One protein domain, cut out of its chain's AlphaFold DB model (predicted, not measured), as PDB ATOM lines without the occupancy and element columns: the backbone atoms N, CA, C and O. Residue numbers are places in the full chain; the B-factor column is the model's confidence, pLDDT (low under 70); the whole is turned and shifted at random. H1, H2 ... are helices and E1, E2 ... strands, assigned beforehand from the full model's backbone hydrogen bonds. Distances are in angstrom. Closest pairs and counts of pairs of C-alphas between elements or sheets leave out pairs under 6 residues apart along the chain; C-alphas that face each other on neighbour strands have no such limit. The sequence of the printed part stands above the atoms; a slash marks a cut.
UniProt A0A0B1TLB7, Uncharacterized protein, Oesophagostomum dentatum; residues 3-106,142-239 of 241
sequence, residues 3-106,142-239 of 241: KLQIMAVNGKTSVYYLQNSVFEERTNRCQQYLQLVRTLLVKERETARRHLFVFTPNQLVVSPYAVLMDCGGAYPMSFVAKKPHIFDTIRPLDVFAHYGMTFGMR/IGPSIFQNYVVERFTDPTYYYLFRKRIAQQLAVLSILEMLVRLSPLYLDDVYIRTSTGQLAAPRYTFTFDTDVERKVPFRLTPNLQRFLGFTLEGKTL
ATOM      1  N   LYS A   3     351.987 325.407 234.472       80.75
ATOM      2  CA  LYS A   3     350.747 324.630 234.401       80.75
ATOM      3  C   LYS A   3     349.927 324.900 235.659       80.75
ATOM      4  O   LYS A   3     350.435 324.732 236.764       80.75
ATOM      5  N   LEU A   4     348.678 325.307 235.485       84.69
ATOM      6  CA  LEU A   4     347.718 325.547 236.555       84.69
ATOM      7  C   LEU A   4     346.624 324.488 236.476       84.69
ATOM      8  O   LEU A   4     346.133 324.175 235.394       84.69
ATOM      9  N   GLN A   5     346.248 323.928 237.620       84.81
ATOM     10  CA  GLN A   5     345.141 322.983 237.715       84.81
ATOM     11  C   GLN A   5     344.022 323.646 238.505       84.81
ATOM     12  O   GLN A   5     344.246 324.114 239.619       84.81
ATOM     13  N   ILE A   6     342.835 323.709 237.911       86.38
ATOM     14  CA  ILE A   6     341.654 324.312 238.521       86.38
ATOM     15  C   ILE A   6     340.581 323.236 238.575       86.38
ATOM     16  O   ILE A   6     340.195 322.667 237.553       86.38
ATOM     17  N   MET A   7     340.105 322.955 239.782       86.88
ATOM     18  CA  MET A   7     339.005 322.033 240.015       86.88
ATOM     19  C   MET A   7     337.709 322.827 240.110       86.88
ATOM     20  O   MET A   7     337.580 323.741 240.922       86.88
ATOM     21  N   ALA A   8     336.757 322.491 239.248       86.69
ATOM     22  CA  ALA A   8     335.431 323.075 239.280       86.69
ATOM     23  C   ALA A   8     334.571 322.414 240.369       86.69
ATOM     24  O   ALA A   8     334.821 321.286 240.795       86.69
ATOM     25  N   VAL A   9     333.497 323.102 240.768       88.38
ATOM     26  CA  VAL A   9     332.532 322.638 241.788       88.38
ATOM     27  C   VAL A   9     331.886 321.294 241.410       88.38
ATOM     28  O   VAL A   9     331.467 320.530 242.270       88.38
ATOM     29  N   ASN A  10     331.867 320.955 240.117       85.88
ATOM     30  CA  ASN A  10     331.385 319.673 239.598       85.88
ATOM     31  C   ASN A  10     332.381 318.498 239.767       85.88
ATOM     32  O   ASN A  10     332.142 317.422 239.216       85.88
ATOM     33  N   GLY A  11     333.513 318.700 240.451       82.25
ATOM     34  CA  GLY A  11     334.543 317.679 240.678       82.25
ATOM     35  C   GLY A  11     335.409 317.350 239.453       82.25
ATOM     36  O   GLY A  11     336.207 316.407 239.495       82.25
ATOM     37  N   LYS A  12     335.265 318.099 238.349       86.06
ATOM     38  CA  LYS A  12     336.142 317.990 237.178       86.06
ATOM     39  C   LYS A  12     337.302 318.967 237.302       86.06
ATOM     40  O   LYS A  12     337.117 320.130 237.658       86.06
ATOM     41  N   THR A  13     338.481 318.500 236.930       84.94
ATOM     42  CA  THR A  13     339.708 319.286 236.917       84.94
ATOM     43  C   THR A  13     340.081 319.629 235.494       84.94
ATOM     44  O   THR A  13     340.237 318.746 234.642       84.94
ATOM     45  N   SER A  14     340.219 320.926 235.263       84.81
ATOM     46  CA  SER A  14     340.722 321.513 234.030       84.81
ATOM     47  C   SER A  14     342.152 321.977 234.255       84.81
ATOM     48  O   SER A  14     342.523 322.433 235.341       84.81
ATOM     49  N   VAL A  15     342.965 321.867 233.214       84.38
ATOM     50  CA  VAL A  15     344.359 322.290 233.256       84.38
ATOM     51  C   VAL A  15     344.555 323.432 232.281       84.38
ATOM     52  O   VAL A  15     344.240 323.306 231.101       84.38
ATOM     53  N   TYR A  16     345.143 324.516 232.769       85.44
ATOM     54  CA  TYR A  16     345.459 325.697 231.985       85.44
ATOM     55  C   TYR A  16     346.971 325.910 231.919       85.44
ATOM     56  O   TYR A  16     347.675 325.761 232.919       85.44
ATOM     57  N   TYR A  17     347.475 326.289 230.749       83.75
ATOM     58  CA  TYR A  17     348.806 326.861 230.616       83.75
ATOM     59  C   TYR A  17     348.714 328.365 230.822       83.75
ATOM     60  O   TYR A  17     347.945 329.047 230.145       83.75
ATOM     61  N   LEU A  18     349.511 328.865 231.761       83.38
ATOM     62  CA  LEU A  18     349.765 330.287 231.897       83.38
ATOM     63  C   LEU A  18     350.875 330.656 230.916       83.38
ATOM     64  O   LEU A  18     352.038 330.258 231.090       83.38
ATOM     65  N   GLN A  19     350.493 331.397 229.885       77.56
ATOM     66  CA  GLN A  19     351.410 331.967 228.918       77.56
ATOM     67  C   GLN A  19     351.564 333.457 229.201       77.56
ATOM     68  O   GLN A  19     350.580 334.197 229.253       77.56
ATOM     69  N   ASN A  20     352.812 333.886 229.376       71.75
ATOM     70  CA  ASN A  20     353.141 335.302 229.354       71.75
ATOM     71  C   ASN A  20     353.185 335.709 227.882       71.75
ATOM     72  O   ASN A  20     354.084 335.279 227.160       71.75
ATOM     73  N   SER A  21     352.200 336.475 227.426       65.31
ATOM     74  CA  SER A  21     352.203 337.032 226.075       65.31
ATOM     75  C   SER A  21     352.023 338.532 226.159       65.31
ATOM     76  O   SER A  21     351.076 339.012 226.777       65.31
ATOM     77  N   VAL A  22     352.911 339.266 225.499       55.47
ATOM     78  CA  VAL A  22     352.659 340.665 225.171       55.47
ATOM     79  C   VAL A  22     351.653 340.642 224.028       55.47
ATOM     80  O   VAL A  22     351.974 340.209 222.925       55.47
ATOM     81  N   PHE A  23     350.406 340.999 224.315       57.34
ATOM     82  CA  PHE A  23     349.409 341.139 223.265       57.34
ATOM     83  C   PHE A  23     349.719 342.382 222.435       57.34
ATOM     84  O   PHE A  23     349.574 343.496 222.932       57.34
ATOM     85  N   GLU A  24     350.086 342.196 221.169       52.38
ATOM     86  CA  GLU A  24     349.989 343.279 220.182       52.38
ATOM     87  C   GLU A  24     348.512 343.591 219.890       52.38
ATOM     88  O   GLU A  24     348.114 344.753 219.830       52.38
ATOM     89  N   GLU A  25     347.656 342.563 219.837       57.25
ATOM     90  CA  GLU A  25     346.212 342.710 219.654       57.25
ATOM     91  C   GLU A  25     345.432 342.335 220.921       57.25
ATOM     92  O   GLU A  25     345.472 341.201 221.392       57.25
ATOM     93  N   ARG A  26     344.631 343.270 221.449       52.31
ATOM     94  CA  ARG A  26     343.769 343.046 222.632       52.31
ATOM     95  C   ARG A  26     342.653 342.013 222.409       52.31
ATOM     96  O   ARG A  26     341.997 341.611 223.366       52.31
ATOM     97  N   THR A  27     342.388 341.621 221.162       60.53
ATOM     98  CA  THR A  27     341.266 340.752 220.785       60.53
ATOM     99  C   THR A  27     341.753 339.532 220.013       60.53
ATOM    100  O   THR A  27     342.341 339.691 218.952       60.53
ATOM    101  N   ASN A  28     341.410 338.326 220.478       75.69
ATOM    102  CA  ASN A  28     341.722 337.044 219.828       75.69
ATOM    103  C   ASN A  28     340.876 336.792 218.555       75.69
ATOM    104  O   ASN A  28     340.219 335.754 218.426       75.69
ATOM    105  N   ARG A  29     340.858 337.743 217.610       82.12
ATOM    106  CA  ARG A  29     340.036 337.693 216.384       82.12
ATOM    107  C   ARG A  29     340.373 336.480 215.526       82.12
ATOM    108  O   ARG A  29     339.466 335.812 215.038       82.12
ATOM    109  N   CYS A  30     341.656 336.141 215.405       84.75
ATOM    110  CA  CYS A  30     342.097 334.961 214.662       84.75
ATOM    111  C   CYS A  30     341.523 333.670 215.255       84.75
ATOM    112  O   CYS A  30     341.006 332.830 214.525       84.75
ATOM    113  N   GLN A  31     341.527 333.526 216.582       84.56
ATOM    114  CA  GLN A  31     340.959 332.342 217.234       84.56
ATOM    115  C   GLN A  31     339.434 332.278 217.082       84.56
ATOM    116  O   GLN A  31     338.892 331.201 216.842       84.56
ATOM    117  N   GLN A  32     338.742 333.420 217.158       87.81
ATOM    118  CA  GLN A  32     337.299 333.498 216.889       87.81
ATOM    119  C   GLN A  32     336.973 333.123 215.436       87.81
ATOM    120  O   GLN A  32     336.042 332.360 215.185       87.81
ATOM    121  N   TYR A  33     337.778 333.586 214.480       90.12
ATOM    122  CA  TYR A  33     337.656 333.193 213.080       90.12
ATOM    123  C   TYR A  33     337.846 331.682 212.899       90.12
ATOM    124  O   TYR A  33     337.016 331.023 212.277       90.12
ATOM    125  N   LEU A  34     338.878 331.093 213.507       88.94
ATOM    126  CA  LEU A  34     339.103 329.646 213.457       88.94
ATOM    127  C   LEU A  34     337.953 328.852 214.113       88.94
ATOM    128  O   LEU A  34     337.614 327.761 213.650       88.94
ATOM    129  N   GLN A  35     337.309 329.397 215.154       89.50
ATOM    130  CA  GLN A  35     336.083 328.830 215.728       89.50
ATOM    131  C   GLN A  35     334.907 328.890 214.742       89.50
ATOM    132  O   GLN A  35     334.199 327.894 214.594       89.50
ATOM    133  N   LEU A  36     334.725 330.002 214.024       91.69
ATOM    134  CA  LEU A  36     333.712 330.108 212.971       91.69
ATOM    135  C   LEU A  36     333.973 329.083 211.858       91.69
ATOM    136  O   LEU A  36     333.084 328.304 211.517       91.69
ATOM    137  N   VAL A  37     335.208 329.004 211.356       91.44
ATOM    138  CA  VAL A  37     335.611 328.022 210.338       91.44
ATOM    139  C   VAL A  37     335.319 326.599 210.802       91.44
ATOM    140  O   VAL A  37     334.765 325.804 210.047       91.44
ATOM    141  N   ARG A  38     335.605 326.274 212.067       91.31
ATOM    142  CA  ARG A  38     335.246 324.977 212.648       91.31
ATOM    143  C   ARG A  38     333.746 324.693 212.532       91.31
ATOM    144  O   ARG A  38     333.387 323.578 212.162       91.31
ATOM    145  N   THR A  39     332.879 325.659 212.845       91.38
ATOM    146  CA  THR A  39     331.419 325.463 212.745       91.38
ATOM    147  C   THR A  39     330.966 325.221 211.305       91.38
ATOM    148  O   THR A  39     330.124 324.356 211.075       91.38
ATOM    149  N   LEU A  40     331.580 325.905 210.334       91.94
ATOM    150  CA  LEU A  40     331.295 325.723 208.909       91.94
ATOM    151  C   LEU A  40     331.758 324.346 208.412       91.94
ATOM    152  O   LEU A  40     330.984 323.625 207.788       91.94
ATOM    153  N   LEU A  41     332.974 323.930 208.773       90.44
ATOM    154  CA  LEU A  41     333.516 322.619 208.399       90.44
ATOM    155  C   LEU A  41     332.709 321.452 208.977       90.44
ATOM    156  O   LEU A  41     332.618 320.403 208.352       90.44
ATOM    157  N   VAL A  42     332.114 321.602 210.161       91.25
ATOM    158  CA  VAL A  42     331.266 320.550 210.747       91.25
ATOM    159  C   VAL A  42     329.891 320.485 210.073       91.25
ATOM    160  O   VAL A  42     329.260 319.429 210.087       91.25
ATOM    161  N   LYS A  43     329.424 321.588 209.477       93.00
ATOM    162  CA  LYS A  43     328.129 321.655 208.788       93.00
ATOM    163  C   LYS A  43     328.163 320.964 207.422       93.00
ATOM    164  O   LYS A  43     327.172 320.361 207.021       93.00
ATOM    165  N   GLU A  44     329.295 321.039 206.729       93.31
ATOM    166  CA  GLU A  44     329.483 320.428 205.414       93.31
ATOM    167  C   GLU A  44     329.597 318.893 205.487       93.31
ATOM    168  O   GLU A  44     330.276 318.325 206.347       93.31
ATOM    169  N   ARG A  45     328.922 318.188 204.569       91.88
ATOM    170  CA  ARG A  45     328.770 316.718 204.626       91.88
ATOM    171  C   ARG A  45     330.100 315.978 204.471       91.88
ATOM    172  O   ARG A  45     330.377 315.040 205.222       91.88
ATOM    173  N   GLU A  46     330.913 316.369 203.493       88.69
ATOM    174  CA  GLU A  46     332.160 315.664 203.161       88.69
ATOM    175  C   GLU A  46     333.250 315.879 204.218       88.69
ATOM    176  O   GLU A  46     333.957 314.943 204.608       88.69
ATOM    177  N   THR A  47     333.340 317.089 204.762       88.50
ATOM    178  CA  THR A  47     334.242 317.434 205.867       88.50
ATOM    179  C   THR A  47     333.804 316.770 207.170       88.50
ATOM    180  O   THR A  47     334.647 316.194 207.865       88.50
ATOM    181  N   ALA A  48     332.500 316.736 207.470       88.25
ATOM    182  CA  ALA A  48     331.961 316.040 208.636       88.25
ATOM    183  C   ALA A  48     332.213 314.524 208.572       88.25
ATOM    184  O   ALA A  48     332.694 313.942 209.549       88.25
ATOM    185  N   ARG A  49     331.988 313.892 207.407       89.00
ATOM    186  CA  ARG A  49     332.265 312.459 207.175       89.00
ATOM    187  C   ARG A  49     333.736 312.113 207.406       89.00
ATOM    188  O   ARG A  49     334.054 311.048 207.932       89.00
ATOM    189  N   ARG A  50     334.642 313.011 207.014       87.69
ATOM    190  CA  ARG A  50     336.091 312.847 207.199       87.69
ATOM    191  C   ARG A  50     336.571 313.297 208.583       87.69
ATOM    192  O   ARG A  50     337.742 313.091 208.899       87.69
ATOM    193  N   HIS A  51     335.688 313.845 209.420       85.94
ATOM    194  CA  HIS A  51     336.009 314.471 210.704       85.94
ATOM    195  C   HIS A  51     337.085 315.562 210.587       85.94
ATOM    196  O   HIS A  51     337.994 315.633 211.417       85.94
ATOM    197  N   LEU A  52     336.990 316.388 209.543       88.19
ATOM    198  CA  LEU A  52     337.837 317.560 209.353       88.19
ATOM    199  C   LEU A  52     337.289 318.705 210.200       88.19
ATOM    200  O   LEU A  52     336.162 319.154 210.012       88.19
ATOM    201  N   PHE A  53     338.083 319.161 211.160       87.62
ATOM    202  CA  PHE A  53     337.758 320.317 211.980       87.62
ATOM    203  C   PHE A  53     339.042 320.977 212.465       87.62
ATOM    204  O   PHE A  53     340.054 320.311 212.692       87.62
ATOM    205  N   VAL A  54     338.973 322.287 212.682       88.31
ATOM    206  CA  VAL A  54     340.039 323.033 213.349       88.31
ATOM    207  C   VAL A  54     339.876 322.873 214.855       88.31
ATOM    208  O   VAL A  54     338.780 323.060 215.390       88.31
ATOM    209  N   PHE A  55     340.955 322.522 215.552       87.44
ATOM    210  CA  PHE A  55     340.974 322.543 217.008       87.44
ATOM    211  C   PHE A  55     341.480 323.903 217.496       87.44
ATOM    212  O   PHE A  55     342.645 324.252 217.323       87.44
ATOM    213  N   THR A  56     340.585 324.664 218.119       85.44
ATOM    214  CA  THR A  56     340.892 325.936 218.773       85.44
ATOM    215  C   THR A  56     340.813 325.753 220.289       85.44
ATOM    216  O   THR A  56     339.747 325.405 220.808       85.44
ATOM    217  N   PRO A  57     341.926 325.926 221.020       82.88
ATOM    218  CA  PRO A  57     341.915 325.879 222.472       82.88
ATOM    219  C   PRO A  57     341.232 327.131 223.020       82.88
ATOM    220  O   PRO A  57     341.351 328.219 222.455       82.88
ATOM    221  N   ASN A  58     340.525 326.985 224.138       82.12
ATOM    222  CA  ASN A  58     339.916 328.130 224.803       82.12
ATOM    223  C   ASN A  58     341.017 328.997 225.413       82.12
ATOM    224  O   ASN A  58     341.830 328.509 226.199       82.12
ATOM    225  N   GLN A  59     341.029 330.276 225.046       82.00
ATOM    226  CA  GLN A  59     341.962 331.266 225.567       82.00
ATOM    227  C   GLN A  59     341.189 332.294 226.387       82.00
ATOM    228  O   GLN A  59     340.257 332.923 225.886       82.00
ATOM    229  N   LEU A  60     341.586 332.462 227.643       81.56
ATOM    230  CA  LEU A  60     341.058 333.467 228.553       81.56
ATOM    231  C   LEU A  60     342.159 334.492 228.830       81.56
ATOM    232  O   LEU A  60     343.208 334.160 229.383       81.56
ATOM    233  N   VAL A  61     341.917 335.743 228.448       79.50
ATOM    234  CA  VAL A  61     342.815 336.858 228.760       79.50
ATOM    235  C   VAL A  61     342.593 337.251 230.217       79.50
ATOM    236  O   VAL A  61     341.515 337.723 230.566       79.50
ATOM    237  N   VAL A  62     343.589 337.018 231.074       80.38
ATOM    238  CA  VAL A  62     343.522 337.372 232.507       80.38
ATOM    239  C   VAL A  62     344.080 338.769 232.747       80.38
ATOM    240  O   VAL A  62     343.586 339.509 233.592       80.38
ATOM    241  N   SER A  63     345.124 339.130 232.005       78.56
ATOM    242  CA  SER A  63     345.828 340.406 232.109       78.56
ATOM    243  C   SER A  63     346.394 340.777 230.733       78.56
ATOM    244  O   SER A  63     346.602 339.874 229.919       78.56
ATOM    245  N   PRO A  64     346.706 342.059 230.458       74.50
ATOM    246  CA  PRO A  64     347.385 342.471 229.225       74.50
ATOM    247  C   PRO A  64     348.688 341.716 228.913       74.50
ATOM    248  O   PRO A  64     349.141 341.733 227.773       74.50
ATOM    249  N   TYR A  65     349.277 341.049 229.910       78.75
ATOM    250  CA  TYR A  65     350.518 340.283 229.777       78.75
ATOM    251  C   TYR A  65     350.350 338.776 230.023       78.75
ATOM    252  O   TYR A  65     351.340 338.043 230.000       78.75
ATOM    253  N   ALA A  66     349.133 338.300 230.318       79.19
ATOM    254  CA  ALA A  66     348.911 336.922 230.749       79.19
ATOM    255  C   ALA A  66     347.633 336.300 230.175       79.19
ATOM    256  O   ALA A  66     346.526 336.837 230.310       79.19
ATOM    257  N   VAL A  67     347.797 335.101 229.615       80.38
ATOM    258  CA  VAL A  67     346.733 334.295 229.008       80.38
ATOM    259  C   VAL A  67     346.677 332.939 229.666       80.38
ATOM    260  O   VAL A  67     347.702 332.278 229.846       80.38
ATOM    261  N   LEU A  68     345.460 332.509 229.976       84.25
ATOM    262  CA  LEU A  68     345.174 331.129 230.315       84.25
ATOM    263  C   LEU A  68     344.681 330.408 229.072       84.25
ATOM    264  O   LEU A  68     343.623 330.720 228.528       84.25
ATOM    265  N   MET A  69     345.453 329.424 228.636       83.44
ATOM    266  CA  MET A  69     345.099 328.547 227.532       83.44
ATOM    267  C   MET A  69     344.695 327.184 228.084       83.44
ATOM    268  O   MET A  69     345.439 326.574 228.850       83.44
ATOM    269  N   ASP A  70     343.525 326.693 227.698       83.50
ATOM    270  CA  ASP A  70     343.075 325.356 228.083       83.50
ATOM    271  C   ASP A  70     343.952 324.277 227.415       83.50
ATOM    272  O   ASP A  70     344.105 324.241 226.190       83.50
ATOM    273  N   CYS A  71     344.503 323.366 228.226       72.69
ATOM    274  CA  CYS A  71     345.253 322.187 227.763       72.69
ATOM    275  C   CYS A  71     344.324 321.121 227.155       72.69
ATOM    276  O   CYS A  71     344.779 320.145 226.550       72.69
ATOM    277  N   GLY A  72     343.018 321.343 227.290       66.75
ATOM    278  CA  GLY A  72     341.934 320.706 226.584       66.75
ATOM    279  C   GLY A  72     341.340 319.540 227.341       66.75
ATOM    280  O   GLY A  72     341.729 318.381 227.175       66.75
ATOM    281  N   GLY A  73     340.296 319.891 228.081       68.94
ATOM    282  CA  GLY A  73     339.355 318.964 228.678       68.94
ATOM    283  C   GLY A  73     339.286 319.106 230.191       68.94
ATOM    284  O   GLY A  73     340.288 319.325 230.866       68.94
ATOM    285  N   ALA A  74     338.076 318.933 230.712       68.75
ATOM    286  CA  ALA A  74     337.817 318.814 232.136       68.75
ATOM    287  C   ALA A  74     337.596 317.332 232.451       68.75
ATOM    288  O   ALA A  74     336.603 316.743 232.008       68.75
ATOM    289  N   TYR A  75     338.514 316.725 233.200       79.06
ATOM    290  CA  TYR A  75     338.445 315.307 233.553       79.06
ATOM    291  C   TYR A  75     338.166 315.134 235.048       79.06
ATOM    292  O   TYR A  75     338.650 315.935 235.847       79.06
ATOM    293  N   PRO A  76     337.409 314.104 235.465       78.06
ATOM    294  CA  PRO A  76     337.236 313.802 236.882       78.06
ATOM    295  C   PRO A  76     338.590 313.580 237.559       78.06
ATOM    296  O   PRO A  76     339.464 312.930 236.980       78.06
ATOM    297  N   MET A  77     338.750 314.046 238.800       74.81
ATOM    298  CA  MET A  77     340.008 313.871 239.544       74.81
ATOM    299  C   MET A  77     340.451 312.410 239.649       74.81
ATOM    300  O   MET A  77     341.634 312.110 239.518       74.81
ATOM    301  N   SER A  78     339.501 311.487 239.796       74.44
ATOM    302  CA  SER A  78     339.775 310.046 239.815       74.44
ATOM    303  C   SER A  78     340.412 309.539 238.517       74.44
ATOM    304  O   SER A  78     341.218 308.611 238.542       74.44
ATOM    305  N   PHE A  79     340.085 310.152 237.377       75.75
ATOM    306  CA  PHE A  79     340.660 309.802 236.083       75.75
ATOM    307  C   PHE A  79     342.040 310.428 235.888       75.75
ATOM    308  O   PHE A  79     342.951 309.753 235.415       75.75
ATOM    309  N   VAL A  80     342.213 311.682 236.316       75.19
ATOM    310  CA  VAL A  80     343.512 312.373 236.288       75.19
ATOM    311  C   VAL A  80     344.535 311.657 237.172       75.19
ATOM    312  O   VAL A  80     345.666 311.454 236.743       75.19
ATOM    313  N   ALA A  81     344.125 311.198 238.359       71.25
ATOM    314  CA  ALA A  81     344.981 310.428 239.261       71.25
ATOM    315  C   ALA A  81     345.406 309.075 238.661       71.25
ATOM    316  O   ALA A  81     346.548 308.659 238.825       71.25
ATOM    317  N   LYS A  82     344.510 308.399 237.925       77.06
ATOM    318  CA  LYS A  82     344.809 307.119 237.255       77.06
ATOM    319  C   LYS A  82     345.635 307.278 235.975       77.06
ATOM    320  O   LYS A  82     346.349 306.354 235.599       77.06
ATOM    321  N   LYS A  83     345.510 308.409 235.273       74.50
ATOM    322  CA  LYS A  83     346.206 308.697 234.009       74.50
ATOM    323  C   LYS A  83     346.816 310.105 234.039       74.50
ATOM    324  O   LYS A  83     346.292 311.010 233.386       74.50
ATOM    325  N   PRO A  84     347.950 310.298 234.736       65.56
ATOM    326  CA  PRO A  84     348.575 311.617 234.874       65.56
ATOM    327  C   PRO A  84     349.050 312.201 233.531       65.56
ATOM    328  O   PRO A  84     349.064 313.419 233.350       65.56
ATOM    329  N   HIS A  85     349.355 311.343 232.549       72.44
ATOM    330  CA  HIS A  85     349.783 311.730 231.198       72.44
ATOM    331  C   HIS A  85     348.639 312.192 230.279       72.44
ATOM    332  O   HIS A  85     348.852 312.428 229.097       72.44
ATOM    333  N   ILE A  86     347.408 312.336 230.777       69.38
ATOM    334  CA  ILE A  86     346.271 312.718 229.927       69.38
ATOM    335  C   ILE A  86     346.373 314.135 229.342       69.38
ATOM    336  O   ILE A  86     345.918 314.384 228.223       69.38
ATOM    337  N   PHE A  87     346.991 315.045 230.096       68.81
ATOM    338  CA  PHE A  87     347.225 316.442 229.711       68.81
ATOM    339  C   PHE A  87     348.571 316.647 229.018       68.81
ATOM    340  O   PHE A  87     349.038 317.776 228.870       68.81
ATOM    341  N   ASP A  88     349.242 315.555 228.684       80.12
ATOM    342  CA  ASP A  88     350.555 315.606 228.095       80.12
ATOM    343  C   ASP A  88     350.481 316.136 226.658       80.12
ATOM    344  O   ASP A  88     349.583 315.808 225.874       80.12
ATOM    345  N   THR A  89     351.388 317.053 226.351       83.25
ATOM    346  CA  THR A  89     351.381 317.817 225.106       83.25
ATOM    347  C   THR A  89     352.777 317.787 224.516       83.25
ATOM    348  O   THR A  89     353.756 318.041 225.210       83.25
ATOM    349  N   ILE A  90     352.860 317.480 223.231       87.38
ATOM    350  CA  ILE A  90     354.095 317.478 222.463       87.38
ATOM    351  C   ILE A  90     354.201 318.825 221.765       87.38
ATOM    352  O   ILE A  90     353.323 319.188 220.979       87.38
ATOM    353  N   ARG A  91     355.292 319.543 222.025       87.56
ATOM    354  CA  ARG A  91     355.706 320.678 221.205       87.56
ATOM    355  C   ARG A  91     356.860 320.238 220.312       87.56
ATOM    356  O   ARG A  91     357.848 319.735 220.843       87.56
ATOM    357  N   PRO A  92     356.775 320.416 218.986       86.81
ATOM    358  CA  PRO A  92     357.862 320.065 218.078       86.81
ATOM    359  C   PRO A  92     359.210 320.696 218.453       86.81
ATOM    360  O   PRO A  92     360.238 320.048 218.285       86.81
ATOM    361  N   LEU A  93     359.215 321.920 219.003       87.12
ATOM    362  CA  LEU A  93     360.441 322.553 219.496       87.12
ATOM    363  C   LEU A  93     361.065 321.791 220.676       87.12
ATOM    364  O   LEU A  93     362.275 321.596 220.693       87.12
ATOM    365  N   ASP A  94     360.254 321.310 221.624       86.94
ATOM    366  CA  ASP A  94     360.747 320.515 222.759       86.94
ATOM    367  C   ASP A  94     361.314 319.172 222.286       86.94
ATOM    368  O   ASP A  94     362.324 318.708 222.808       86.94
ATOM    369  N   VAL A  95     360.695 318.562 221.267       87.62
ATOM    370  CA  VAL A  95     361.211 317.336 220.637       87.62
ATOM    371  C   VAL A  95     362.571 317.600 220.006       87.62
ATOM    372  O   VAL A  95     363.506 316.822 220.194       87.62
ATOM    373  N   PHE A  96     362.694 318.718 219.291       84.50
ATOM    374  CA  PHE A  96     363.956 319.120 218.696       84.50
ATOM    375  C   PHE A  96     365.026 319.395 219.755       84.50
ATOM    376  O   PHE A  96     366.145 318.929 219.602       84.50
ATOM    377  N   ALA A  97     364.688 320.068 220.855       85.38
ATOM    378  CA  ALA A  97     365.621 320.298 221.953       85.38
ATOM    379  C   ALA A  97     366.045 318.987 222.640       85.38
ATOM    380  O   ALA A  97     367.216 318.820 222.968       85.38
ATOM    381  N   HIS A  98     365.118 318.045 222.833       84.44
ATOM    382  CA  HIS A  98     365.403 316.771 223.490       84.44
ATOM    383  C   HIS A  98     366.361 315.898 222.671       84.44
ATOM    384  O   HIS A  98     367.393 315.475 223.188       84.44
ATOM    385  N   TYR A  99     366.069 315.685 221.385       79.06
ATOM    386  CA  TYR A  99     366.974 314.937 220.507       79.06
ATOM    387  C   TYR A  99     368.220 315.744 220.148       79.06
ATOM    388  O   TYR A  99     369.304 315.177 220.084       79.06
ATOM    389  N   GLY A 100     368.116 317.062 219.990       73.56
ATOM    390  CA  GLY A 100     369.267 317.938 219.776       73.56
ATOM    391  C   GLY A 100     370.313 317.764 220.877       73.56
ATOM    392  O   GLY A 100     371.483 317.559 220.571       73.56
ATOM    393  N   MET A 101     369.895 317.696 222.148       70.69
ATOM    394  CA  MET A 101     370.809 317.400 223.258       70.69
ATOM    395  C   MET A 101     371.488 316.031 223.133       70.69
ATOM    396  O   MET A 101     372.657 315.918 223.493       70.69
ATOM    397  N   THR A 102     370.812 315.007 222.595       70.06
ATOM    398  CA  THR A 102     371.452 313.698 222.343       70.06
ATOM    399  C   THR A 102     372.548 313.774 221.279       70.06
ATOM    400  O   THR A 102     373.518 313.026 221.350       70.06
ATOM    401  N   PHE A 103     372.439 314.728 220.351       69.69
ATOM    402  CA  PHE A 103     373.465 315.046 219.356       69.69
ATOM    403  C   PHE A 103     374.409 316.181 219.803       69.69
ATOM    404  O   PHE A 103     375.253 316.614 219.025       69.69
ATOM    405  N   GLY A 104     374.285 316.667 221.045       70.25
ATOM    406  CA  GLY A 104     375.125 317.734 221.597       70.25
ATOM    407  C   GLY A 104     374.824 319.144 221.076       70.25
ATOM    408  O   GLY A 104     375.671 320.019 221.215       70.25
ATOM    409  N   MET A 105     373.645 319.388 220.495       74.88
ATOM    410  CA  MET A 105     373.253 320.684 219.928       74.88
ATOM    411  C   MET A 105     371.985 321.241 220.569       74.88
ATOM    412  O   MET A 105     370.949 320.572 220.629       74.88
ATOM    413  N   ARG A 106     372.021 322.506 220.997       81.12
ATOM    414  CA  ARG A 106     370.801 323.232 221.370       81.12
ATOM    415  C   ARG A 106     370.163 323.877 220.137       81.12
ATOM    416  O   ARG A 106     370.850 324.121 219.145       81.12
ATOM    417  N   ILE A 142     369.973 316.855 212.267       64.56
ATOM    418  CA  ILE A 142     368.528 316.783 212.495       64.56
ATOM    419  C   ILE A 142     367.968 315.654 211.633       64.56
ATOM    420  O   ILE A 142     367.424 315.886 210.554       64.56
ATOM    421  N   GLY A 143     368.135 314.408 212.086       67.56
ATOM    422  CA  GLY A 143     367.615 313.245 211.368       67.56
ATOM    423  C   GLY A 143     366.121 313.411 211.026       67.56
ATOM    424  O   GLY A 143     365.338 313.784 211.903       67.56
ATOM    425  N   PRO A 144     365.682 313.105 209.788       69.56
ATOM    426  CA  PRO A 144     364.300 313.324 209.336       69.56
ATOM    427  C   PRO A 144     363.267 312.461 210.083       69.56
ATOM    428  O   PRO A 144     362.064 312.591 209.876       69.56
ATOM    429  N   SER A 145     363.728 311.533 210.919       79.75
ATOM    430  CA  SER A 145     362.919 310.643 211.743       79.75
ATOM    431  C   SER A 145     362.824 311.075 213.207       79.75
ATOM    432  O   SER A 145     362.143 310.386 213.956       79.75
ATOM    433  N   ILE A 146     363.424 312.197 213.635       85.81
ATOM    434  CA  ILE A 146     363.422 312.622 215.051       85.81
ATOM    435  C   ILE A 146     361.998 312.685 215.614       85.81
ATOM    436  O   ILE A 146     361.691 312.078 216.639       85.81
ATOM    437  N   PHE A 147     361.096 313.365 214.903       86.69
ATOM    438  CA  PHE A 147     359.710 313.491 215.351       86.69
ATOM    439  C   PHE A 147     358.978 312.142 215.350       86.69
ATOM    440  O   PHE A 147     358.179 311.864 216.238       86.69
ATOM    441  N   GLN A 148     359.269 311.284 214.370       87.69
ATOM    442  CA  GLN A 148     358.684 309.950 214.297       87.69
ATOM    443  C   GLN A 148     359.151 309.069 215.461       87.69
ATOM    444  O   GLN A 148     358.313 308.442 216.103       87.69
ATOM    445  N   ASN A 149     360.452 309.047 215.745       87.88
ATOM    446  CA  ASN A 149     361.046 308.258 216.820       87.88
ATOM    447  C   ASN A 149     360.487 308.691 218.178       87.88
ATOM    448  O   ASN A 149     360.004 307.843 218.924       87.88
ATOM    449  N   TYR A 150     360.396 310.005 218.419       87.94
ATOM    450  CA  TYR A 150     359.812 310.543 219.651       87.94
ATOM    451  C   TYR A 150     358.387 310.050 219.893       87.94
ATOM    452  O   TYR A 150     357.989 309.706 221.005       87.94
ATOM    453  N   VAL A 151     357.582 310.051 218.830       87.81
ATOM    454  CA  VAL A 151     356.194 309.616 218.908       87.81
ATOM    455  C   VAL A 151     356.136 308.103 219.133       87.81
ATOM    456  O   VAL A 151     355.391 307.654 219.998       87.81
ATOM    457  N   VAL A 152     356.933 307.315 218.409       87.75
ATOM    458  CA  VAL A 152     356.967 305.849 218.554       87.75
ATOM    459  C   VAL A 152     357.378 305.428 219.967       87.75
ATOM    460  O   VAL A 152     356.740 304.547 220.533       87.75
ATOM    461  N   GLU A 153     358.359 306.093 220.577       86.50
ATOM    462  CA  GLU A 153     358.780 305.822 221.960       86.50
ATOM    463  C   GLU A 153     357.658 306.064 222.986       86.50
ATOM    464  O   GLU A 153     357.628 305.435 224.045       86.50
ATOM    465  N   ARG A 154     356.707 306.957 222.682       83.06
ATOM    466  CA  ARG A 154     355.637 307.356 223.609       83.06
ATOM    467  C   ARG A 154     354.347 306.550 223.453       83.06
ATOM    468  O   ARG A 154     353.555 306.489 224.392       83.06
ATOM    469  N   PHE A 155     354.115 305.949 222.287       83.25
ATOM    470  CA  PHE A 155     352.935 305.127 222.017       83.25
ATOM    471  C   PHE A 155     353.299 303.640 222.036       83.25
ATOM    472  O   PHE A 155     353.833 303.109 221.069       83.25
ATOM    473  N   THR A 156     352.942 302.945 223.119       81.81
ATOM    474  CA  THR A 156     353.198 301.499 223.270       81.81
ATOM    475  C   THR A 156     352.302 300.623 222.391       81.81
ATOM    476  O   THR A 156     352.645 299.479 222.114       81.81
ATOM    477  N   ASP A 157     351.143 301.132 221.967       87.75
ATOM    478  CA  ASP A 157     350.174 300.406 221.140       87.75
ATOM    479  C   ASP A 157     350.166 300.951 219.696       87.75
ATOM    480  O   ASP A 157     349.874 302.140 219.481       87.75
ATOM    481  N   PRO A 158     350.416 300.089 218.690       88.00
ATOM    482  CA  PRO A 158     350.367 300.449 217.273       88.00
ATOM    483  C   PRO A 158     349.031 301.055 216.822       88.00
ATOM    484  O   PRO A 158     349.003 301.903 215.924       88.00
ATOM    485  N   THR A 159     347.918 300.654 217.443       88.88
ATOM    486  CA  THR A 159     346.577 301.142 217.093       88.88
ATOM    487  C   THR A 159     346.432 302.619 217.441       88.88
ATOM    488  O   THR A 159     346.016 303.428 216.602       88.88
ATOM    489  N   TYR A 160     346.832 302.998 218.658       87.75
ATOM    490  CA  TYR A 160     346.829 304.395 219.087       87.75
ATOM    491  C   TYR A 160     347.799 305.241 218.260       87.75
ATOM    492  O   TYR A 160     347.427 306.342 217.853       87.75
ATOM    493  N   TYR A 161     348.976 304.709 217.916       89.38
ATOM    494  CA  TYR A 161     349.917 305.383 217.019       89.38
ATOM    495  C   TYR A 161     349.305 305.676 215.636       89.38
ATOM    496  O   TYR A 161     349.381 306.806 215.141       89.38
ATOM    497  N   TYR A 162     348.636 304.695 215.018       89.12
ATOM    498  CA  TYR A 162     347.983 304.883 213.718       89.12
ATOM    499  C   TYR A 162     346.864 305.935 213.776       89.12
ATOM    500  O   TYR A 162     346.775 306.809 212.904       89.12
ATOM    501  N   LEU A 163     346.016 305.878 214.808       89.25
ATOM    502  CA  LEU A 163     344.938 306.849 215.005       89.25
ATOM    503  C   LEU A 163     345.485 308.259 215.243       89.25
ATOM    504  O   LEU A 163     344.991 309.211 214.637       89.25
ATOM    505  N   PHE A 164     346.528 308.384 216.062       90.12
ATOM    506  CA  PHE A 164     347.219 309.640 216.335       90.12
ATOM    507  C   PHE A 164     347.784 310.258 215.050       90.12
ATOM    508  O   PHE A 164     347.449 311.393 214.706       90.12
ATOM    509  N   ARG A 165     348.541 309.477 214.269       89.75
ATOM    510  CA  ARG A 165     349.082 309.908 212.970       89.75
ATOM    511  C   ARG A 165     347.977 310.325 211.998       89.75
ATOM    512  O   ARG A 165     348.095 311.358 211.342       89.75
ATOM    513  N   LYS A 166     346.872 309.569 211.931       88.75
ATOM    514  CA  LYS A 166     345.701 309.915 211.105       88.75
ATOM    515  C   LYS A 166     345.088 311.259 211.514       88.75
ATOM    516  O   LYS A 166     344.728 312.026 210.624       88.75
ATOM    517  N   ARG A 167     344.950 311.534 212.814       89.81
ATOM    518  CA  ARG A 167     344.370 312.791 213.318       89.81
ATOM    519  C   ARG A 167     345.265 313.992 213.034       89.81
ATOM    520  O   ARG A 167     344.760 314.993 212.532       89.81
ATOM    521  N   ILE A 168     346.574 313.859 213.249       90.06
ATOM    522  CA  ILE A 168     347.538 314.920 212.927       90.06
ATOM    523  C   ILE A 168     347.519 315.237 211.437       90.06
ATOM    524  O   ILE A 168     347.462 316.409 211.083       90.06
ATOM    525  N   ALA A 169     347.501 314.221 210.566       90.25
ATOM    526  CA  ALA A 169     347.440 314.429 209.120       90.25
ATOM    527  C   ALA A 169     346.233 315.291 208.718       90.25
ATOM    528  O   ALA A 169     346.370 316.253 207.972       90.25
ATOM    529  N   GLN A 170     345.054 314.967 209.258       89.44
ATOM    530  CA  GLN A 170     343.812 315.687 208.973       89.44
ATOM    531  C   GLN A 170     343.856 317.138 209.455       89.44
ATOM    532  O   GLN A 170     343.441 318.040 208.736       89.44
ATOM    533  N   GLN A 171     344.348 317.370 210.670       89.81
ATOM    534  CA  GLN A 171     344.362 318.711 211.248       89.81
ATOM    535  C   GLN A 171     345.456 319.591 210.657       89.81
ATOM    536  O   GLN A 171     345.204 320.766 210.410       89.81
ATOM    537  N   LEU A 172     346.631 319.024 210.376       90.00
ATOM    538  CA  LEU A 172     347.690 319.737 209.676       90.00
ATOM    539  C   LEU A 172     347.222 320.149 208.278       90.00
ATOM    540  O   LEU A 172     347.432 321.290 207.905       90.00
ATOM    541  N   ALA A 173     346.528 319.272 207.545       89.50
ATOM    542  CA  ALA A 173     346.006 319.605 206.220       89.50
ATOM    543  C   ALA A 173     345.048 320.806 206.252       89.50
ATOM    544  O   ALA A 173     345.196 321.742 205.470       89.50
ATOM    545  N   VAL A 174     344.101 320.808 207.197       90.06
ATOM    546  CA  VAL A 174     343.156 321.922 207.361       90.06
ATOM    547  C   VAL A 174     343.891 323.210 207.737       90.06
ATOM    548  O   VAL A 174     343.599 324.256 207.165       90.06
ATOM    549  N   LEU A 175     344.862 323.156 208.658       89.56
ATOM    550  CA  LEU A 175     345.647 324.338 209.026       89.56
ATOM    551  C   LEU A 175     346.497 324.863 207.865       89.56
ATOM    552  O   LEU A 175     346.507 326.069 207.648       89.56
ATOM    553  N   SER A 176     347.138 323.988 207.088       89.19
ATOM    554  CA  SER A 176     347.929 324.372 205.912       89.19
ATOM    555  C   SER A 176     347.084 325.082 204.853       89.19
ATOM    556  O   SER A 176     347.507 326.090 204.291       89.19
ATOM    557  N   ILE A 177     345.865 324.590 204.604       89.50
ATOM    558  CA  ILE A 177     344.926 325.234 203.675       89.50
ATOM    559  C   ILE A 177     344.511 326.611 204.205       89.50
ATOM    560  O   ILE A 177     344.476 327.574 203.445       89.50
ATOM    561  N   LEU A 178     344.238 326.737 205.507       88.94
ATOM    562  CA  LEU A 178     343.880 328.025 206.112       88.94
ATOM    563  C   LEU A 178     345.047 329.021 206.120       88.94
ATOM    564  O   LEU A 178     344.825 330.211 205.902       88.94
ATOM    565  N   GLU A 179     346.277 328.545 206.326       88.00
ATOM    566  CA  GLU A 179     347.496 329.354 206.227       88.00
ATOM    567  C   GLU A 179     347.644 329.943 204.821       88.00
ATOM    568  O   GLU A 179     347.889 331.143 204.682       88.00
ATOM    569  N   MET A 180     347.386 329.128 203.793       86.31
ATOM    570  CA  MET A 180     347.441 329.535 202.391       86.31
ATOM    571  C   MET A 180     346.292 330.478 201.989       86.31
ATOM    572  O   MET A 180     346.538 331.490 201.339       86.31
ATOM    573  N   LEU A 181     345.045 330.170 202.365       88.00
ATOM    574  CA  LEU A 181     343.862 330.928 201.928       88.00
ATOM    575  C   LEU A 181     343.710 332.276 202.637       88.00
ATOM    576  O   LEU A 181     343.316 333.260 202.018       88.00
ATOM    577  N   VAL A 182     343.987 332.317 203.941       85.38
ATOM    578  CA  VAL A 182     343.673 333.470 204.805       85.38
ATOM    579  C   VAL A 182     344.940 334.234 205.200       85.38
ATOM    580  O   VAL A 182     344.877 335.162 206.000       85.38
ATOM    581  N   ARG A 183     346.105 333.848 204.660       84.06
ATOM    582  CA  ARG A 183     347.420 334.413 205.014       84.06
ATOM    583  C   ARG A 183     347.605 334.524 206.532       84.06
ATOM    584  O   ARG A 183     347.927 335.592 207.067       84.06
ATOM    585  N   LEU A 184     347.388 333.412 207.236       85.44
ATOM    586  CA  LEU A 184     347.720 333.314 208.662       85.44
ATOM    587  C   LEU A 184     349.236 333.407 208.854       85.44
ATOM    588  O   LEU A 184     349.997 333.090 207.939       85.44
ATOM    589  N   SER A 185     349.690 333.818 210.037       83.94
ATOM    590  CA  SER A 185     351.109 333.821 210.404       83.94
ATOM    591  C   SER A 185     351.753 332.451 210.160       83.94
ATOM    592  O   SER A 185     351.062 331.432 210.255       83.94
ATOM    593  N   PRO A 186     353.064 332.385 209.869       82.25
ATOM    594  CA  PRO A 186     353.731 331.107 209.672       82.25
ATOM    595  C   PRO A 186     353.578 330.220 210.909       82.25
ATOM    596  O   PRO A 186     353.674 330.697 212.042       82.25
ATOM    597  N   LEU A 187     353.362 328.923 210.703       85.31
ATOM    598  CA  LEU A 187     353.222 327.981 211.810       85.31
ATOM    599  C   LEU A 187     354.571 327.740 212.508       85.31
ATOM    600  O   LEU A 187     355.344 326.893 212.066       85.31
ATOM    601  N   TYR A 188     354.893 328.449 213.593       85.94
ATOM    602  CA  TYR A 188     356.152 328.254 214.331       85.94
ATOM    603  C   TYR A 188     356.176 326.969 215.174       85.94
ATOM    604  O   TYR A 188     355.157 326.536 215.698       85.94
ATOM    605  N   LEU A 189     357.356 326.350 215.325       83.62
ATOM    606  CA  LEU A 189     357.530 325.099 216.091       83.62
ATOM    607  C   LEU A 189     357.238 325.266 217.594       83.62
ATOM    608  O   LEU A 189     356.841 324.294 218.234       83.62
ATOM    609  N   ASP A 190     357.433 326.469 218.142       82.25
ATOM    610  CA  ASP A 190     357.088 326.813 219.533       82.25
ATOM    611  C   ASP A 190     355.576 327.015 219.722       82.25
ATOM    612  O   ASP A 190     355.012 326.745 220.782       82.25
ATOM    613  N   ASP A 191     354.900 327.436 218.653       81.81
ATOM    614  CA  ASP A 191     353.473 327.740 218.673       81.81
ATOM    615  C   ASP A 191     352.614 326.497 218.435       81.81
ATOM    616  O   ASP A 191     351.401 326.549 218.604       81.81
ATOM    617  N   VAL A 192     353.210 325.366 218.057       87.06
ATOM    618  CA  VAL A 192     352.484 324.119 217.809       87.06
ATOM    619  C   VAL A 192     352.350 323.298 219.087       87.06
ATOM    620  O   VAL A 192     353.336 322.882 219.691       87.06
ATOM    621  N   TYR A 193     351.108 322.952 219.419       86.81
ATOM    622  CA  TYR A 193     350.752 322.081 220.533       86.81
ATOM    623  C   TYR A 193     350.027 320.847 220.012       86.81
ATOM    624  O   TYR A 193     348.967 320.961 219.401       86.81
ATOM    625  N   ILE A 194     350.564 319.659 220.280       89.19
ATOM    626  CA  ILE A 194     349.942 318.387 219.901       89.19
ATOM    627  C   ILE A 194     349.576 317.624 221.165       89.19
ATOM    628  O   ILE A 194     350.450 317.197 221.916       89.19
ATOM    629  N   ARG A 195     348.286 317.403 221.415       87.00
ATOM    630  CA  ARG A 195     347.856 316.597 222.563       87.00
ATOM    631  C   ARG A 195     348.104 315.113 222.294       87.00
ATOM    632  O   ARG A 195     347.601 314.585 221.303       87.00
ATOM    633  N   THR A 196     348.796 314.418 223.195       84.00
ATOM    634  CA  THR A 196     349.083 312.975 223.045       84.00
ATOM    635  C   THR A 196     347.832 312.112 223.166       84.00
ATOM    636  O   THR A 196     347.668 311.152 222.423       84.00
ATOM    637  N   SER A 197     346.913 312.482 224.059       81.38
ATOM    638  CA  SER A 197     345.709 311.696 224.345       81.38
ATOM    639  C   SER A 197     344.660 311.733 223.229       81.38
ATOM    640  O   SER A 197     343.941 310.754 223.039       81.38
ATOM    641  N   THR A 198     344.559 312.838 222.483       82.31
ATOM    642  CA  THR A 198     343.542 313.015 221.427       82.31
ATOM    643  C   THR A 198     344.121 313.174 220.022       82.31
ATOM    644  O   THR A 198     343.367 313.107 219.051       82.31
ATOM    645  N   GLY A 199     345.431 313.400 219.890       84.81
ATOM    646  CA  GLY A 199     346.067 313.746 218.619       84.81
ATOM    647  C   GLY A 199     345.635 315.107 218.072       84.81
ATOM    648  O   GLY A 199     345.698 315.311 216.865       84.81
ATOM    649  N   GLN A 200     345.141 316.003 218.938       88.19
ATOM    650  CA  GLN A 200     344.691 317.339 218.547       88.19
ATOM    651  C   GLN A 200     345.866 318.323 218.454       88.19
ATOM    652  O   GLN A 200     346.572 318.527 219.437       88.19
ATOM    653  N   LEU A 201     346.025 318.939 217.289       88.88
ATOM    654  CA  LEU A 201     346.962 319.986 216.911       88.88
ATOM    655  C   LEU A 201     346.307 321.356 217.129       88.88
ATOM    656  O   LEU A 201     345.249 321.639 216.567       88.88
ATOM    657  N   ALA A 202     346.937 322.197 217.937       85.88
ATOM    658  CA  ALA A 202     346.541 323.573 218.201       85.88
ATOM    659  C   ALA A 202     347.704 324.522 217.921       85.88
ATOM    660  O   ALA A 202     348.850 324.216 218.238       85.88
ATOM    661  N   ALA A 203     347.370 325.704 217.409       85.06
ATOM    662  CA  ALA A 203     348.286 326.824 217.260       85.06
ATOM    663  C   ALA A 203     347.611 328.097 217.809       85.06
ATOM    664  O   ALA A 203     346.798 328.725 217.125       85.06
ATOM    665  N   PRO A 204     347.857 328.451 219.084       78.38
ATOM    666  CA  PRO A 204     347.168 329.544 219.762       78.38
ATOM    667  C   PRO A 204     347.604 330.932 219.288       78.38
ATOM    668  O   PRO A 204     346.824 331.872 219.417       78.38
ATOM    669  N   ARG A 205     348.818 331.062 218.742       79.06
ATOM    670  CA  ARG A 205     349.455 332.344 218.396       79.06
ATOM    671  C   ARG A 205     349.293 332.759 216.933       79.06
ATOM    672  O   ARG A 205     350.010 333.636 216.470       79.06
ATOM    673  N   TYR A 206     348.348 332.156 216.211       83.44
ATOM    674  CA  TYR A 206     348.046 332.599 214.853       83.44
ATOM    675  C   TYR A 206     347.573 334.054 214.830       83.44
ATOM    676  O   TYR A 206     346.622 334.403 215.531       83.44
ATOM    677  N   THR A 207     348.196 334.851 213.965       84.12
ATOM    678  CA  THR A 207     347.788 336.222 213.630       84.12
ATOM    679  C   THR A 207     347.486 336.340 212.135       84.12
ATOM    680  O   THR A 207     347.911 335.500 211.340       84.12
ATOM    681  N   PHE A 208     346.720 337.352 211.729       85.06
ATOM    682  CA  PHE A 208     346.508 337.644 210.311       85.06
ATOM    683  C   PHE A 208     347.663 338.493 209.780       85.06
ATOM    684  O   PHE A 208     347.989 339.524 210.356       85.06
ATOM    685  N   THR A 209     348.263 338.079 208.665       79.44
ATOM    686  CA  THR A 209     349.419 338.768 208.058       79.44
ATOM    687  C   THR A 209     349.070 339.325 206.679       79.44
ATOM    688  O   THR A 209     349.745 339.056 205.690       79.44
ATOM    689  N   PHE A 210     347.956 340.057 206.589       75.81
ATOM    690  CA  PHE A 210     347.508 340.647 205.322       75.81
ATOM    691  C   PHE A 210     348.393 341.810 204.857       75.81
ATOM    692  O   PHE A 210     348.514 342.011 203.655       75.81
ATOM    693  N   ASP A 211     349.005 342.525 205.804       65.00
ATOM    694  CA  ASP A 211     349.668 343.822 205.591       65.00
ATOM    695  C   ASP A 211     351.187 343.713 205.366       65.00
ATOM    696  O   ASP A 211     351.860 344.678 205.022       65.00
ATOM    697  N   THR A 212     351.763 342.531 205.584       63.72
ATOM    698  CA  THR A 212     353.197 342.311 205.395       63.72
ATOM    699  C   THR A 212     353.477 341.881 203.957       63.72
ATOM    700  O   THR A 212     353.184 340.736 203.606       63.72
ATOM    701  N   ASP A 213     354.131 342.740 203.171       60.34
ATOM    702  CA  ASP A 213     354.689 342.455 201.830       60.34
ATOM    703  C   ASP A 213     355.875 341.460 201.858       60.34
ATOM    704  O   ASP A 213     356.782 341.487 201.026       60.34
ATOM    705  N   VAL A 214     355.910 340.559 202.841       65.50
ATOM    706  CA  VAL A 214     356.933 339.520 202.928       65.50
ATOM    707  C   VAL A 214     356.548 338.406 201.964       65.50
ATOM    708  O   VAL A 214     355.653 337.603 202.241       65.50
ATOM    709  N   GLU A 215     357.239 338.351 200.828       68.38
ATOM    710  CA  GLU A 215     357.092 337.281 199.846       68.38
ATOM    711  C   GLU A 215     357.454 335.931 200.489       68.38
ATOM    712  O   GLU A 215     358.617 335.596 200.740       68.38
ATOM    713  N   ARG A 216     356.428 335.142 200.820       72.19
ATOM    714  CA  ARG A 216     356.627 333.823 201.418       72.19
ATOM    715  C   ARG A 216     357.076 332.838 200.347       72.19
ATOM    716  O   ARG A 216     356.275 332.399 199.529       72.19
ATOM    717  N   LYS A 217     358.337 332.401 200.435       80.31
ATOM    718  CA  LYS A 217     358.888 331.323 199.589       80.31
ATOM    719  C   LYS A 217     358.131 329.994 199.730       80.31
ATOM    720  O   LYS A 217     358.163 329.179 198.815       80.31
ATOM    721  N   VAL A 218     357.483 329.749 200.874       81.88
ATOM    722  CA  VAL A 218     356.740 328.513 201.157       81.88
ATOM    723  C   VAL A 218     355.313 328.861 201.604       81.88
ATOM    724  O   VAL A 218     355.169 329.662 202.529       81.88
ATOM    725  N   PRO A 219     354.266 328.265 200.997       83.06
ATOM    726  CA  PRO A 219     352.872 328.616 201.288       83.06
ATOM    727  C   PRO A 219     352.383 328.121 202.657       83.06
ATOM    728  O   PRO A 219     351.573 328.787 203.292       83.06
ATOM    729  N   PHE A 220     352.871 326.963 203.113       86.31
ATOM    730  CA  PHE A 220     352.547 326.370 204.412       86.31
ATOM    731  C   PHE A 220     353.699 325.491 204.905       86.31
ATOM    732  O   PHE A 220     354.487 324.956 204.116       86.31
ATOM    733  N   ARG A 221     353.814 325.291 206.221       86.19
ATOM    734  CA  ARG A 221     354.940 324.529 206.780       86.19
ATOM    735  C   ARG A 221     354.746 323.012 206.662       86.19
ATOM    736  O   ARG A 221     354.088 322.390 207.491       86.19
ATOM    737  N   LEU A 222     355.452 322.394 205.715       87.06
ATOM    738  CA  LEU A 222     355.659 320.942 205.650       87.06
ATOM    739  C   LEU A 222     357.159 320.618 205.675       87.06
ATOM    740  O   LEU A 222     357.825 320.556 204.649       87.06
ATOM    741  N   THR A 223     357.703 320.448 206.879       86.38
ATOM    742  CA  THR A 223     359.125 320.108 207.068       86.38
ATOM    743  C   THR A 223     359.412 318.638 206.729       86.38
ATOM    744  O   THR A 223     358.507 317.809 206.863       86.38
ATOM    745  N   PRO A 224     360.667 318.268 206.407       84.69
ATOM    746  CA  PRO A 224     361.056 316.870 206.184       84.69
ATOM    747  C   PRO A 224     360.680 315.927 207.338       84.69
ATOM    748  O   PRO A 224     360.233 314.809 207.097       84.69
ATOM    749  N   ASN A 225     360.769 316.397 208.590       85.81
ATOM    750  CA  ASN A 225     360.353 315.641 209.778       85.81
ATOM    751  C   ASN A 225     358.852 315.323 209.779       85.81
ATOM    752  O   ASN A 225     358.441 314.188 210.028       85.81
ATOM    753  N   LEU A 226     358.021 316.321 209.469       85.94
ATOM    754  CA  LEU A 226     356.575 316.132 209.351       85.94
ATOM    755  C   LEU A 226     356.232 315.256 208.144       85.94
ATOM    756  O   LEU A 226     355.372 314.384 208.246       85.94
ATOM    757  N   GLN A 227     356.936 315.435 207.026       86.75
ATOM    758  CA  GLN A 227     356.739 314.633 205.825       86.75
ATOM    759  C   GLN A 227     357.046 313.152 206.090       86.75
ATOM    760  O   GLN A 227     356.238 312.278 205.774       86.75
ATOM    761  N   ARG A 228     358.179 312.854 206.735       85.56
ATOM    762  CA  ARG A 228     358.571 311.486 207.092       85.56
ATOM    763  C   ARG A 228     357.594 310.858 208.082       85.56
ATOM    764  O   ARG A 228     357.172 309.720 207.875       85.56
ATOM    765  N   PHE A 229     357.178 311.615 209.100       87.00
ATOM    766  CA  PHE A 229     356.173 311.176 210.068       87.00
ATOM    767  C   PHE A 229     354.836 310.835 209.401       87.00
ATOM    768  O   PHE A 229     354.232 309.805 209.703       87.00
ATOM    769  N   LEU A 230     354.370 311.665 208.465       85.50
ATOM    770  CA  LEU A 230     353.103 311.450 207.772       85.50
ATOM    771  C   LEU A 230     353.197 310.350 206.708       85.50
ATOM    772  O   LEU A 230     352.238 309.584 206.570       85.50
ATOM    773  N   GLY A 231     354.343 310.145 206.051       82.75
ATOM    774  CA  GLY A 231     354.587 309.086 205.053       82.75
ATOM    775  C   GLY A 231     353.416 308.904 204.074       82.75
ATOM    776  O   GLY A 231     352.866 309.887 203.599       82.75
ATOM    777  N   PHE A 232     352.946 307.671 203.851       67.75
ATOM    778  CA  PHE A 232     351.820 307.378 202.939       67.75
ATOM    779  C   PHE A 232     350.493 308.083 203.264       67.75
ATOM    780  O   PHE A 232     349.608 308.167 202.416       67.75
ATOM    781  N   THR A 233     350.311 308.608 204.483       66.88
ATOM    782  CA  THR A 233     349.105 309.399 204.782       66.88
ATOM    783  C   THR A 233     349.096 310.751 204.068       66.88
ATOM    784  O   THR A 233     348.028 311.358 203.977       66.88
ATOM    785  N   LEU A 234     350.240 311.173 203.509       62.41
ATOM    786  CA  LEU A 234     350.365 312.408 202.745       62.41
ATOM    787  C   LEU A 234     349.518 312.393 201.467       62.41
ATOM    788  O   LEU A 234     348.726 313.305 201.231       62.41
ATOM    789  N   GLU A 235     349.646 311.329 200.680       59.72
ATOM    790  CA  GLU A 235     348.999 311.206 199.371       59.72
ATOM    791  C   GLU A 235     347.492 310.985 199.481       59.72
ATOM    792  O   GLU A 235     346.730 311.543 198.706       59.72
ATOM    793  N   GLY A 236     347.027 310.242 200.491       59.31
ATOM    794  CA  GLY A 236     345.600 309.935 200.630       59.31
ATOM    795  C   GLY A 236     344.765 310.979 201.380       59.31
ATOM    796  O   GLY A 236     343.563 311.076 201.141       59.31
ATOM    797  N   LYS A 237     345.344 311.722 202.336       57.72
ATOM    798  CA  LYS A 237     344.566 312.577 203.265       57.72
ATOM    799  C   LYS A 237     344.901 314.062 203.211       57.72
ATOM    800  O   LYS A 237     344.051 314.851 203.604       57.72
ATOM    801  N   THR A 238     346.091 314.437 202.754       56.06
ATOM    802  CA  THR A 238     346.513 315.848 202.623       56.06
ATOM    803  C   THR A 238     346.314 316.383 201.209       56.06
ATOM    804  O   THR A 238     346.115 317.578 201.063       56.06
ATOM    805  N   LEU A 239     346.350 315.519 200.187       47.06
ATOM    806  CA  LEU A 239     346.211 315.900 198.773       47.06
ATOM    807  C   LEU A 239     344.764 315.851 198.239       47.06
ATOM    808  O   LEU A 239     344.490 316.442 197.205       47.06
TER     809      LEU A 239
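Overview. This is residues 3 to 106 and 142 to 239 of the 241 residues of an uncharacterized protein of Oesophagostomum dentatum (UniProt A0A0B1TLB7). A strongly twisted wall of four strands stands at one side, and the long helix H7 stands at the other; E5 and the loops paired with it lie in the middle between them. H1 and H2 lie on one side of H7, H8, H6 and H5 follow on the other, and H9 packs on H7. The 202 printed residues hold nine named helices and five named strands, in the order E1 E2 H1 H2 E3 E4 H3 H4 H5 H6 H7 E5 H8 H9; the class is mixed, and the sheet order E1 E2 E4 E3 is antiparallel. The whole is compact, with a radius of gyration of the C-alphas of 17.6 A and spans of 49 by 45 by 42 A.

Arrangement. Begin with the hairpin E1, residues 3 to 7, and E2, residues 12 to 20, where N 4 and O 16 are 2.8 A apart. E4, residues 66 to 76, bends by 64 degrees at residue 72; beside E2, N 17 and O 69 are 2.8 A apart. E3, residues 59 to 63, forms a hairpin with E4, N 60 and O 68 at 2.8 A. H1, residues 29 to 43, and H2, residues 45 to 50, only just touch, only at the corner, with 3 pairs of C-alphas within 8 A. E2, H1 H2 and E3 make a split strand-helix-strand unit, two strands running the same way with E4 between them, its crossover right-handed. H3, residues 77 to 82, is on the sheet; its closest C-alphas to E2 are Met 77 and Thr 13, 6.0 A. H4, residues 84 to 87, only grazes the sheet with residues 86 to 87. H5, residues 92 to 102, touches H6, residues 146 to 154, about perpendicular at 88 degrees, closest at C-alphas 95 and 147, 6.7 A. H6 touches H8, residues 224 to 230, at C-alphas 148 and 229, 5.1 A. H7, residues 158 to 182, touches H9, residues 233 to 238, with its residues 166 to 173 alone, closest at C-alphas 173 and 238, 5.2 A. H1 and H7 are near each other. E5, residues 193 to 195, pairs with no named strand; residues 89 to 90 and 201 to 202 form short antiparallel pairings with it. Every O i to N i+4 pair is within hydrogen-bond range in H1, H2, H3, H6, H7, H8 and H9, and 6 of 7 in H5; H4 is too short for one.

Along the chain. Find C-alpha 3 at (350.747, 324.630, 234.401), where E1 begins. E2 is 25.5 A long, E4 26.6 A and H1 21.4 A. H7 runs 35.9 A from C-alpha 158 at (350.367, 300.449, 217.273), and H9 ends at C-alpha 238, (346.513, 315.848, 202.623).

Size, cuts and confidence. The C-alphas of Ser 78 and Asp 213, the two farthest apart, are 52.1 A apart. Residues 107 to 141 are not printed, and C-alphas 106 and 142 are 11.2 A apart across this cut. The link from E5 to H8, 28 residues, is long. Mean pLDDT of the printed part is 81.2; 30 residues are under 70, among them 21 to 27, 211 to 215 and 232 to 239.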